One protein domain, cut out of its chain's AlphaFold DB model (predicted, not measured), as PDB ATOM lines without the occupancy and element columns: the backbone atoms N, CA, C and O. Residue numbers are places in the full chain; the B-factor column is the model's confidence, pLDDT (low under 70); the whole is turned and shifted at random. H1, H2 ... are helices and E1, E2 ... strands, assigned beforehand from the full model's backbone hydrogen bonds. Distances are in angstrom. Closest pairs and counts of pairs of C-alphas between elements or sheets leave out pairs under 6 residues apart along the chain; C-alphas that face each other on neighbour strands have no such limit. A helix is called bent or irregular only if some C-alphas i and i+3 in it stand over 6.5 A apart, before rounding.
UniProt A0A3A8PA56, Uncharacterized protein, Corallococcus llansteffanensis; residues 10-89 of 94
ATOM      1  N   ALA A  10     121.701 123.893 142.612       49.38
ATOM      2  CA  ALA A  10     121.730 125.178 141.917       49.38
ATOM      3  C   ALA A  10     122.189 126.345 142.819       49.38
ATOM      4  O   ALA A  10     122.853 127.258 142.334       49.38
ATOM      5  N   LEU A  11     121.919 126.309 144.132       48.47
ATOM      6  CA  LEU A  11     122.407 127.291 145.114       48.47
ATOM      7  C   LEU A  11     123.933 127.226 145.308       48.47
ATOM      8  O   LEU A  11     124.538 128.259 145.595       48.47
ATOM      9  N   LEU A  12     124.553 126.054 145.112       46.69
ATOM     10  CA  LEU A  12     126.009 125.868 145.214       46.69
ATOM     11  C   LEU A  12     126.759 126.522 144.044       46.69
ATOM     12  O   LEU A  12     127.814 127.121 144.248       46.69
ATOM     13  N   GLU A  13     126.196 126.485 142.831       44.06
ATOM     14  CA  GLU A  13     126.759 127.201 141.675       44.06
ATOM     15  C   GLU A  13     126.543 128.716 141.768       44.06
ATOM     16  O   GLU A  13     127.394 129.489 141.323       44.06
ATOM     17  N   VAL A  14     125.462 129.162 142.421       44.28
ATOM     18  CA  VAL A  14     125.271 130.586 142.728       44.28
ATOM     19  C   VAL A  14     126.383 131.043 143.680       44.28
ATOM     20  O   VAL A  14     126.858 132.165 143.527       44.28
ATOM     21  N   GLY A  15     126.867 130.177 144.588       40.47
ATOM     22  CA  GLY A  15     127.939 130.428 145.570       40.47
ATOM     23  C   GLY A  15     129.230 131.038 145.009       40.47
ATOM     24  O   GLY A  15     129.911 131.794 145.699       40.47
ATOM     25  N   LYS A  16     129.531 130.808 143.725       41.59
ATOM     26  CA  LYS A  16     130.688 131.413 143.033       41.59
ATOM     27  C   LYS A  16     130.499 132.904 142.707       41.59
ATOM     28  O   LYS A  16     131.461 133.586 142.369       41.59
ATOM     29  N   GLY A  17     129.275 133.414 142.834       41.41
ATOM     30  CA  GLY A  17     128.888 134.818 142.694       41.41
ATOM     31  C   GLY A  17     127.965 135.292 143.823       41.41
ATOM     32  O   GLY A  17     127.130 136.166 143.587       41.41
ATOM     33  N   TRP A  18     128.079 134.713 145.031       44.06
ATOM     34  CA  TRP A  18     127.264 135.030 146.221       44.06
ATOM     35  C   TRP A  18     127.599 136.397 146.833       44.06
ATOM     36  O   TRP A  18     127.910 136.540 148.008       44.06
ATOM     37  N   VAL A  19     127.482 137.447 146.030       43.81
ATOM     38  CA  VAL A  19     127.187 138.786 146.532       43.81
ATOM     39  C   VAL A  19     126.007 139.308 145.705       43.81
ATOM     40  O   VAL A  19     126.181 139.941 144.670       43.81
ATOM     41  N   GLY A  20     124.781 138.983 146.135       39.78
ATOM     42  CA  GLY A  20     123.635 139.881 145.928       39.78
ATOM     43  C   GLY A  20     122.485 139.500 144.983       39.78
ATOM     44  O   GLY A  20     121.619 140.343 144.805       39.78
ATOM     45  N   LYS A  21     122.393 138.310 144.359       40.31
ATOM     46  CA  LYS A  21     121.310 138.058 143.359       40.31
ATOM     47  C   LYS A  21     120.567 136.712 143.407       40.31
ATOM     48  O   LYS A  21     119.994 136.305 142.399       40.31
ATOM     49  N   HIS A  22     120.518 136.012 144.539       42.53
ATOM     50  CA  HIS A  22     119.618 134.855 144.659       42.53
ATOM     51  C   HIS A  22     118.209 135.314 145.099       42.53
ATOM     52  O   HIS A  22     118.123 136.119 146.017       42.53
ATOM     53  N   PRO A  23     117.091 134.801 144.546       41.12
ATOM     54  CA  PRO A  23     115.731 135.179 144.971       41.12
ATOM     55  C   PRO A  23     115.399 134.844 146.441       41.12
ATOM     56  O   PRO A  23     114.434 135.369 146.990       41.12
ATOM     57  N   LEU A  24     116.219 134.008 147.092       41.12
ATOM     58  CA  LEU A  24     116.222 133.800 148.552       41.12
ATOM     59  C   LEU A  24     117.302 134.611 149.294       41.12
ATOM     60  O   LEU A  24     117.210 134.773 150.507       41.12
ATOM     61  N   ALA A  25     118.307 135.140 148.591       44.25
ATOM     62  CA  ALA A  25     119.244 136.114 149.144       44.25
ATOM     63  C   ALA A  25     118.565 137.484 149.121       44.25
ATOM     64  O   ALA A  25     118.667 138.253 148.167       44.25
ATOM     65  N   ARG A  26     117.811 137.776 150.177       42.75
ATOM     66  CA  ARG A  26     117.313 139.129 150.399       42.75
ATOM     67  C   ARG A  26     118.494 140.018 150.772       42.75
ATOM     68  O   ARG A  26     119.168 139.753 151.760       42.75
ATOM     69  N   GLU A  27     118.689 141.088 150.003       41.75
ATOM     70  CA  GLU A  27     119.700 142.135 150.232       41.75
ATOM     71  C   GLU A  27     119.585 142.783 151.627       41.75
ATOM     72  O   GLU A  27     120.544 143.363 152.121       41.75
ATOM     73  N   ASN A  28     118.454 142.587 152.313       39.34
ATOM     74  CA  ASN A  28     118.239 142.978 153.699       39.34
ATOM     75  C   ASN A  28     118.214 141.745 154.613       39.34
ATOM     76  O   ASN A  28     117.150 141.272 155.025       39.34
ATOM     77  N   PHE A  29     119.398 141.256 154.983       44.91
ATOM     78  CA  PHE A  29     119.569 140.341 156.119       44.91
ATOM     79  C   PHE A  29     119.175 140.981 157.467       44.91
ATOM     80  O   PHE A  29     119.146 140.291 158.480       44.91
ATOM     81  N   ASP A  30     118.814 142.267 157.494       42.97
ATOM     82  CA  ASP A  30     118.324 142.959 158.693       42.97
ATOM     83  C   ASP A  30     117.005 142.382 159.235       42.97
ATOM     84  O   ASP A  30     116.741 142.491 160.429       42.97
ATOM     85  N   VAL A  31     116.193 141.693 158.420       40.03
ATOM     86  CA  VAL A  31     114.929 141.089 158.901       40.03
ATOM     87  C   VAL A  31     115.160 139.774 159.666       40.03
ATOM     88  O   VAL A  31     114.330 139.390 160.479       40.03
ATOM     89  N   ALA A  32     116.300 139.101 159.465       42.81
ATOM     90  CA  ALA A  32     116.687 137.918 160.248       42.81
ATOM     91  C   ALA A  32     117.660 138.250 161.392       42.81
ATOM     92  O   ALA A  32     117.955 137.393 162.226       42.81
ATOM     93  N   GLN A  33     118.157 139.490 161.460       44.41
ATOM     94  CA  GLN A  33     119.007 139.932 162.562       44.41
ATOM     95  C   GLN A  33     118.254 140.018 163.893       44.41
ATOM     96  O   GLN A  33     118.917 140.128 164.914       44.41
ATOM     97  N   THR A  34     116.919 139.973 163.937       47.84
ATOM     98  CA  THR A  34     116.139 140.362 165.126       47.84
ATOM     99  C   THR A  34     115.885 139.275 166.175       47.84
ATOM    100  O   THR A  34     115.355 139.613 167.230       47.84
ATOM    101  N   GLU A  35     116.262 138.008 165.961       57.69
ATOM    102  CA  GLU A  35     115.835 136.924 166.876       57.69
ATOM    103  C   GLU A  35     116.967 136.154 167.576       57.69
ATOM    104  O   GLU A  35     116.732 135.572 168.636       57.69
ATOM    105  N   PHE A  36     118.211 136.200 167.074       68.19
ATOM    106  CA  PHE A  36     119.326 135.448 167.665       68.19
ATOM    107  C   PHE A  36     120.571 136.327 167.872       68.19
ATOM    108  O   PHE A  36     121.162 136.785 166.897       68.19
ATOM    109  N   PRO A  37     121.022 136.547 169.126       77.12
ATOM    110  CA  PRO A  37     122.180 137.401 169.428       77.12
ATOM    111  C   PRO A  37     123.521 136.828 168.933       77.12
ATOM    112  O   PRO A  37     124.525 137.542 168.941       77.12
ATOM    113  N   LEU A  38     123.527 135.560 168.514       82.31
ATOM    114  CA  LEU A  38     124.642 134.837 167.919       82.31
ATOM    115  C   LEU A  38     124.092 133.823 166.904       82.31
ATOM    116  O   LEU A  38     123.211 133.031 167.239       82.31
ATOM    117  N   ARG A  39     124.629 133.829 165.684       81.75
ATOM    118  CA  ARG A  39     124.263 132.922 164.590       81.75
ATOM    119  C   ARG A  39     125.517 132.430 163.879       81.75
ATOM    120  O   ARG A  39     126.451 133.201 163.677       81.75
ATOM    121  N   VAL A  40     125.493 131.167 163.458       81.69
ATOM    122  CA  VAL A  40     126.496 130.576 162.567       81.69
ATOM    123  C   VAL A  40     125.809 130.129 161.283       81.69
ATOM    124  O   VAL A  40     124.785 129.446 161.322       81.69
ATOM    125  N   GLU A  41     126.372 130.523 160.151       80.50
ATOM    126  CA  GLU A  41     125.965 130.106 158.814       80.50
ATOM    127  C   GLU A  41     127.075 129.238 158.223       80.50
ATOM    128  O   GLU A  41     128.249 129.611 158.256       80.50
ATOM    129  N   VAL A  42     126.699 128.063 157.715       80.19
ATOM    130  CA  VAL A  42     127.617 127.112 157.080       80.19
ATOM    131  C   VAL A  42     127.270 127.053 155.604       80.19
ATOM    132  O   VAL A  42     126.170 126.632 155.242       80.19
ATOM    133  N   ILE A  43     128.200 127.483 154.762       80.31
ATOM    134  CA  ILE A  43     128.020 127.528 153.312       80.31
ATOM    135  C   ILE A  43     128.903 126.428 152.707       80.31
ATOM    136  O   ILE A  43     130.131 126.504 152.828       80.31
ATOM    137  N   PRO A  44     128.316 125.379 152.100       78.00
ATOM    138  CA  PRO A  44     129.091 124.325 151.458       78.00
ATOM    139  C   PRO A  44     129.742 124.801 150.151       78.00
ATOM    140  O   PRO A  44     129.189 125.627 149.429       78.00
ATOM    141  N   GLY A  45     130.902 124.237 149.825       79.44
ATOM    142  CA  GLY A  45     131.688 124.551 148.632       79.44
ATOM    143  C   GLY A  45     132.872 123.592 148.496       79.44
ATOM    144  O   GLY A  45     132.863 122.516 149.091       79.44
ATOM    145  N   ALA A  46     133.904 123.977 147.736       82.31
ATOM    146  CA  ALA A  46     135.170 123.230 147.707       82.31
ATOM    147  C   ALA A  46     135.823 123.154 149.103       82.31
ATOM    148  O   ALA A  46     136.440 122.152 149.449       82.31
ATOM    149  N   GLU A  47     135.614 124.195 149.909       82.38
ATOM    150  CA  GLU A  47     135.870 124.241 151.345       82.38
ATOM    151  C   GLU A  47     134.601 124.755 152.043       82.38
ATOM    152  O   GLU A  47     133.812 125.491 151.437       82.38
ATOM    153  N   LEU A  48     134.383 124.370 153.305       81.69
ATOM    154  CA  LEU A  48     133.281 124.915 154.102       81.69
ATOM    155  C   LEU A  48     133.600 126.350 154.518       81.69
ATOM    156  O   LEU A  48     134.626 126.604 155.147       81.69
ATOM    157  N   GLN A  49     132.686 127.276 154.239       80.81
ATOM    158  CA  GLN A  49     132.763 128.632 154.771       80.81
ATOM    159  C   GLN A  49     131.872 128.758 156.006       80.81
ATOM    160  O   GLN A  49     130.705 128.361 155.988       80.81
ATOM    161  N   LEU A  50     132.433 129.324 157.075       81.06
ATOM    162  CA  LEU A  50     131.746 129.580 158.337       81.06
ATOM    163  C   LEU A  50     131.627 131.090 158.536       81.06
ATOM    164  O   LEU A  50     132.639 131.783 158.645       81.06
ATOM    165  N   VAL A  51     130.397 131.595 158.603       83.12
ATOM    166  CA  VAL A  51     130.122 133.006 158.896       83.12
ATOM    167  C   VAL A  51     129.441 133.094 160.250       83.12
ATOM    168  O   VAL A  51     128.402 132.474 160.472       83.12
ATOM    169  N   LEU A  52     130.032 133.865 161.161       82.31
ATOM    170  CA  LEU A  52     129.492 134.076 162.496       82.31
ATOM    171  C   LEU A  52     129.043 135.530 162.651       82.31
ATOM    172  O   LEU A  52     129.847 136.461 162.588       82.31
ATOM    173  N   SER A  53     127.746 135.699 162.892       82.56
ATOM    174  CA  SER A  53     127.090 136.990 163.100       82.56
ATOM    175  C   SER A  53     126.667 137.116 164.558       82.56
ATOM    176  O   SER A  53     126.076 136.191 165.117       82.56
ATOM    177  N   TYR A  54     126.970 138.245 165.197       81.88
ATOM    178  CA  TYR A  54     126.706 138.439 166.621       81.88
ATOM    179  C   TYR A  54     126.409 139.894 166.971       81.88
ATOM    180  O   TYR A  54     126.853 140.836 166.310       81.88
ATOM    181  N   TYR A  55     125.694 140.083 168.075       83.06
ATOM    182  CA  TYR A  55     125.491 141.402 168.654       83.06
ATOM    183  C   TYR A  55     126.704 141.802 169.488       83.06
ATOM    184  O   TYR A  55     126.956 141.230 170.550       83.06
ATOM    185  N   ARG A  56     127.404 142.863 169.073       82.62
ATOM    186  CA  ARG A  56     128.535 143.422 169.838       82.62
ATOM    187  C   ARG A  56     128.161 143.896 171.248       82.62
ATOM    188  O   ARG A  56     129.031 144.042 172.092       82.62
ATOM    189  N   SER A  57     126.875 144.140 171.512       84.19
ATOM    190  CA  SER A  57     126.360 144.467 172.850       84.19
ATOM    191  C   SER A  57     126.266 143.259 173.790       84.19
ATOM    192  O   SER A  57     126.087 143.441 174.991       84.19
ATOM    193  N   ARG A  58     126.345 142.034 173.256       82.12
ATOM    194  CA  ARG A  58     126.183 140.768 173.993       82.12
ATOM    195  C   ARG A  58     127.460 139.932 174.008       82.12
ATOM    196  O   ARG A  58     127.673 139.198 174.967       82.12
ATOM    197  N   HIS A  59     128.284 140.041 172.968       80.06
ATOM    198  CA  HIS A  59     129.522 139.282 172.825       80.06
ATOM    199  C   HIS A  59     130.669 140.191 172.387       80.06
ATOM    200  O   HIS A  59     130.496 141.043 171.512       80.06
ATOM    201  N   ASP A  60     131.842 139.995 172.984       90.50
ATOM    202  CA  ASP A  60     133.061 140.654 172.540       90.50
ATOM    203  C   ASP A  60     133.675 139.925 171.338       90.50
ATOM    204  O   ASP A  60     133.511 138.718 171.154       90.50
ATOM    205  N   ALA A  61     134.400 140.673 170.508       84.12
ATOM    206  CA  ALA A  61     134.983 140.132 169.287       84.12
ATOM    207  C   ALA A  61     136.003 139.012 169.556       84.12
ATOM    208  O   ALA A  61     136.078 138.074 168.771       84.12
ATOM    209  N   GLY A  62     136.754 139.081 170.660       89.88
ATOM    210  CA  GLY A  62     137.768 138.082 170.998       89.88
ATOM    211  C   GLY A  62     137.152 136.732 171.361       89.88
ATOM    212  O   GLY A  62     137.589 135.701 170.852       89.88
ATOM    213  N   ALA A  63     136.097 136.731 172.177       87.88
ATOM    214  CA  ALA A  63     135.342 135.526 172.507       87.88
ATOM    215  C   ALA A  63     134.702 134.898 171.265       87.88
ATOM    216  O   ALA A  63     134.707 133.677 171.120       87.88
ATOM    217  N   ILE A  64     134.194 135.722 170.346       88.94
ATOM    218  CA  ILE A  64     133.636 135.239 169.083       88.94
ATOM    219  C   ILE A  64     134.705 134.624 168.176       88.94
ATOM    220  O   ILE A  64     134.475 133.549 167.622       88.94
ATOM    221  N   THR A  65     135.869 135.261 168.040       87.50
ATOM    222  CA  THR A  65     136.992 134.696 167.279       87.50
ATOM    223  C   THR A  65     137.411 133.350 167.854       87.50
ATOM    224  O   THR A  65     137.502 132.375 167.113       87.50
ATOM    225  N   ARG A  66     137.565 133.264 169.179       90.00
ATOM    226  CA  ARG A  66     137.897 132.011 169.858       90.00
ATOM    227  C   ARG A  66     136.845 130.926 169.617       90.00
ATOM    228  O   ARG A  66     137.201 129.791 169.325       90.00
ATOM    229  N   LEU A  67     135.559 131.266 169.711       89.88
ATOM    230  CA  LEU A  67     134.474 130.321 169.443       89.88
ATOM    231  C   LEU A  67     134.526 129.794 168.002       89.88
ATOM    232  O   LEU A  67     134.308 128.606 167.776       89.88
ATOM    233  N   LEU A  68     134.822 130.662 167.031       88.62
ATOM    234  CA  LEU A  68     134.955 130.270 165.630       88.62
ATOM    235  C   LEU A  68     136.149 129.326 165.413       88.62
ATOM    236  O   LEU A  68     136.020 128.342 164.688       88.62
ATOM    237  N   GLU A  69     137.283 129.595 166.061       89.06
ATOM    238  CA  GLU A  69     138.473 128.735 166.023       89.06
ATOM    239  C   GLU A  69     138.213 127.363 166.659       89.06
ATOM    240  O   GLU A  69     138.530 126.335 166.058       89.06
ATOM    241  N   GLU A  70     137.583 127.331 167.837       90.19
ATOM    242  CA  GLU A  70     137.195 126.089 168.517       90.19
ATOM    243  C   GLU A  70     136.195 125.283 167.675       90.19
ATOM    244  O   GLU A  70     136.332 124.066 167.535       90.19
ATOM    245  N   PHE A  71     135.217 125.952 167.056       89.44
ATOM    246  CA  PHE A  71     134.238 125.291 166.196       89.44
ATOM    247  C   PHE A  71     134.875 124.727 164.920       89.44
ATOM    248  O   PHE A  71     134.569 123.597 164.537       89.44
ATOM    249  N   LYS A  72     135.802 125.463 164.297       88.81
ATOM    250  CA  LYS A  72     136.591 124.974 163.158       88.81
ATOM    251  C   LYS A  72     137.373 123.711 163.529       88.81
ATOM    252  O   LYS A  72     137.258 122.716 162.820       88.81
ATOM    253  N   ALA A  73     138.104 123.729 164.643       89.38
ATOM    254  CA  ALA A  73     138.876 122.572 165.097       89.38
ATOM    255  C   ALA A  73     137.979 121.349 165.360       89.38
ATOM    256  O   ALA A  73     138.300 120.237 164.947       89.38
ATOM    257  N   LEU A  74     136.807 121.556 165.972       89.56
ATOM    258  CA  LEU A  74     135.838 120.484 166.198       89.56
ATOM    259  C   LEU A  74     135.332 119.875 164.882       89.56
ATOM    260  O   LEU A  74     135.214 118.654 164.784       89.56
ATOM    261  N   LEU A  75     135.038 120.704 163.875       89.12
ATOM    262  CA  LEU A  75     134.598 120.236 162.557       89.12
ATOM    263  C   LEU A  75     135.698 119.475 161.801       89.12
ATOM    264  O   LEU A  75     135.376 118.576 161.029       89.12
ATOM    265  N   GLU A  76     136.969 119.804 162.033       89.50
ATOM    266  CA  GLU A  76     138.123 119.093 161.468       89.50
ATOM    267  C   GLU A  76     138.365 117.739 162.164       89.50
ATOM    268  O   GLU A  76     138.630 116.735 161.498       89.50
ATOM    269  N   ASP A  77     138.207 117.678 163.490       89.62
ATOM    270  CA  ASP A  77     138.441 116.461 164.279       89.62
ATOM    271  C   ASP A  77     137.320 115.418 164.146       89.62
ATOM    272  O   ASP A  77     137.567 114.210 164.249       89.62
ATOM    273  N   LEU A  78     136.078 115.860 163.927       88.81
ATOM    274  CA  LEU A  78     134.902 114.990 163.853       88.81
ATOM    275  C   LEU A  78     135.016 113.898 162.764       88.81
ATOM    276  O   LEU A  78     134.848 112.723 163.104       88.81
ATOM    277  N   PRO A  79     135.350 114.207 161.493       90.31
ATOM    278  CA  PRO A  79     135.549 113.181 160.469       90.31
ATOM    279  C   PRO A  79     136.851 112.384 160.642       90.31
ATOM    280  O   PRO A  79     136.946 111.271 160.128       90.31
ATOM    281  N   ALA A  80     137.850 112.905 161.362       90.81
ATOM    282  CA  ALA A  80     139.122 112.209 161.562       90.81
ATOM    283  C   ALA A  80     138.986 110.975 162.475       90.81
ATOM    284  O   ALA A  80     139.785 110.039 162.381       90.81
ATOM    285  N   ARG A  81     137.999 110.972 163.383       89.31
ATOM    286  CA  ARG A  81     137.768 109.901 164.368       89.31
ATOM    287  C   ARG A  81     136.266 109.680 164.599       89.31
ATOM    288  O   ARG A  81     135.777 109.957 165.692       89.31
ATOM    289  N   PRO A  82     135.524 109.157 163.614       88.69
ATOM    290  CA  PRO A  82     134.059 109.104 163.666       88.69
ATOM    291  C   PRO A  82     133.500 108.250 164.817       88.69
ATOM    292  O   PRO A  82     132.406 108.514 165.303       88.69
ATOM    293  N   GLU A  83     134.262 107.262 165.291       93.12
ATOM    294  CA  GLU A  83     133.851 106.346 166.367       93.12
ATOM    295  C   GLU A  83     134.119 106.891 167.781       93.12
ATOM    296  O   GLU A  83     133.784 106.251 168.783       93.12
ATOM    297  N   GLN A  84     134.776 108.049 167.910       91.00
ATOM    298  CA  GLN A  84     135.095 108.582 169.229       91.00
ATOM    299  C   GLN A  84     133.843 109.150 169.918       91.00
ATOM    300  O   GLN A  84     132.991 109.763 169.272       91.00
ATOM    301  N   PRO A  85     133.725 109.038 171.253       91.12
ATOM    302  CA  PRO A  85     132.616 109.654 171.971       91.12
ATOM    303  C   PRO A  85     132.607 111.175 171.779       91.12
ATOM    304  O   PRO A  85     133.639 111.811 171.986       91.12
ATOM    305  N   LEU A  86     131.446 111.784 171.517       85.94
ATOM    306  CA  LEU A  86     131.318 113.240 171.321       85.94
ATOM    307  C   LEU A  86     131.952 114.067 172.457       85.94
ATOM    308  O   LEU A  86     132.572 115.094 172.215       85.94
ATOM    309  N   ARG A  87     131.890 113.578 173.703       89.06
ATOM    310  CA  ARG A  87     132.540 114.212 174.867       89.06
ATOM    311  C   ARG A  87     134.055 114.410 174.729       89.06
ATOM    312  O   ARG A  87     134.627 115.186 175.480       89.06
ATOM    313  N   SER A  88     134.711 113.658 173.847       87.81
ATOM    314  CA  SER A  88     136.151 113.775 173.599       87.81
ATOM    315  C   SER A  88     136.507 114.952 172.691       87.81
ATOM    316  O   SER A  88     137.652 115.387 172.724       87.81
ATOM    317  N   LEU A  89     135.524 115.481 171.952       84.12
ATOM    318  CA  LEU A  89     135.641 116.661 171.093       84.12
ATOM    319  C   LEU A  89     135.335 117.972 171.828       84.12
ATOM    320  O   LEU A  89     135.654 119.044 171.330       84.12
TER     321      LEU A  89
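AT A GLANCE: This is residues 10 to 89 of the 94 residues of an uncharacterized protein of Corallococcus llansteffanensis (UniProt A0A3A8PA56). The model is an open, loosely joined shape: a two-stranded hairpin, E1 and E2, stands between a long helix, H2, and a long loop. H2 begins on the E2 side of the hairpin and slants away from it, with residues 81 to 89 curling back beyond its end, while on the other side residues 18 to 37 swing out in a wide arc that joins E1 to the short helix H1. The printed part has 80 residues with two named helices and two named strands, in the order H1, E1, E2, H2; the two strands are antiparallel, and the class is mixed, helices and strands. The whole is loose, with a radius of gyration of the C-alphas of 15.6 A, and flat, spanning 41 by 36 by 19 A.

HOW THE PARTS SIT: The sheet is a hairpin of E1, residues 38 to 43, and E2, residues 49 to 54, with an angle of 163 degrees between their directions. C-alphas 38 and 54 face each other at 4.3 A, and C-alphas 43 and 49 at 5.1 A. N 39 and O 53 are within hydrogen-bond range at 2.8 A, as are N 49 and O 43 at 3.0 A. H2, residues 61 to 80, comes closest to E2 with the C-alphas of Leu 52 and Leu 68, 7.4 A apart, and the two have 3 pairs of C-alphas within 8 A. H2 and E1 are apart. H1, residues 10 to 17, is apart from E2 and from H2. In H1, 2 of 4 O i to N i+4 pairs are within hydrogen-bond range, beside 5 of 5 O i to N i+3 pairs; in H2, 14 of 16 O i to N i+4 pairs are.

IN THESE COORDINATES: E1 begins with C-alpha 38 at (124.642, 134.837, 167.919) and measures 16.7 A from first to last C-alpha; E2 measures 16.5 A. H2 measures 29.3 A and ends with C-alpha 80 at (139.122, 112.209, 161.562). It is only just irregular: C-alphas 76 and 79 are 6.52 A apart. H1 measures 12.0 A and begins with C-alpha 10 at (121.730, 125.178, 141.917).

THE WHOLE: The two C-alphas farthest apart, those of Lys 21 and Pro 85, are 41.9 A from each other. The printed part has no cut. The link from H1 to E1 is long, with 20 residues; that from E1 to E2 is tight, with 5; that from E2 to H2 is short, with 6. The mean pLDDT of the printed part is 71.9, and residues 10 to 36 are under 70.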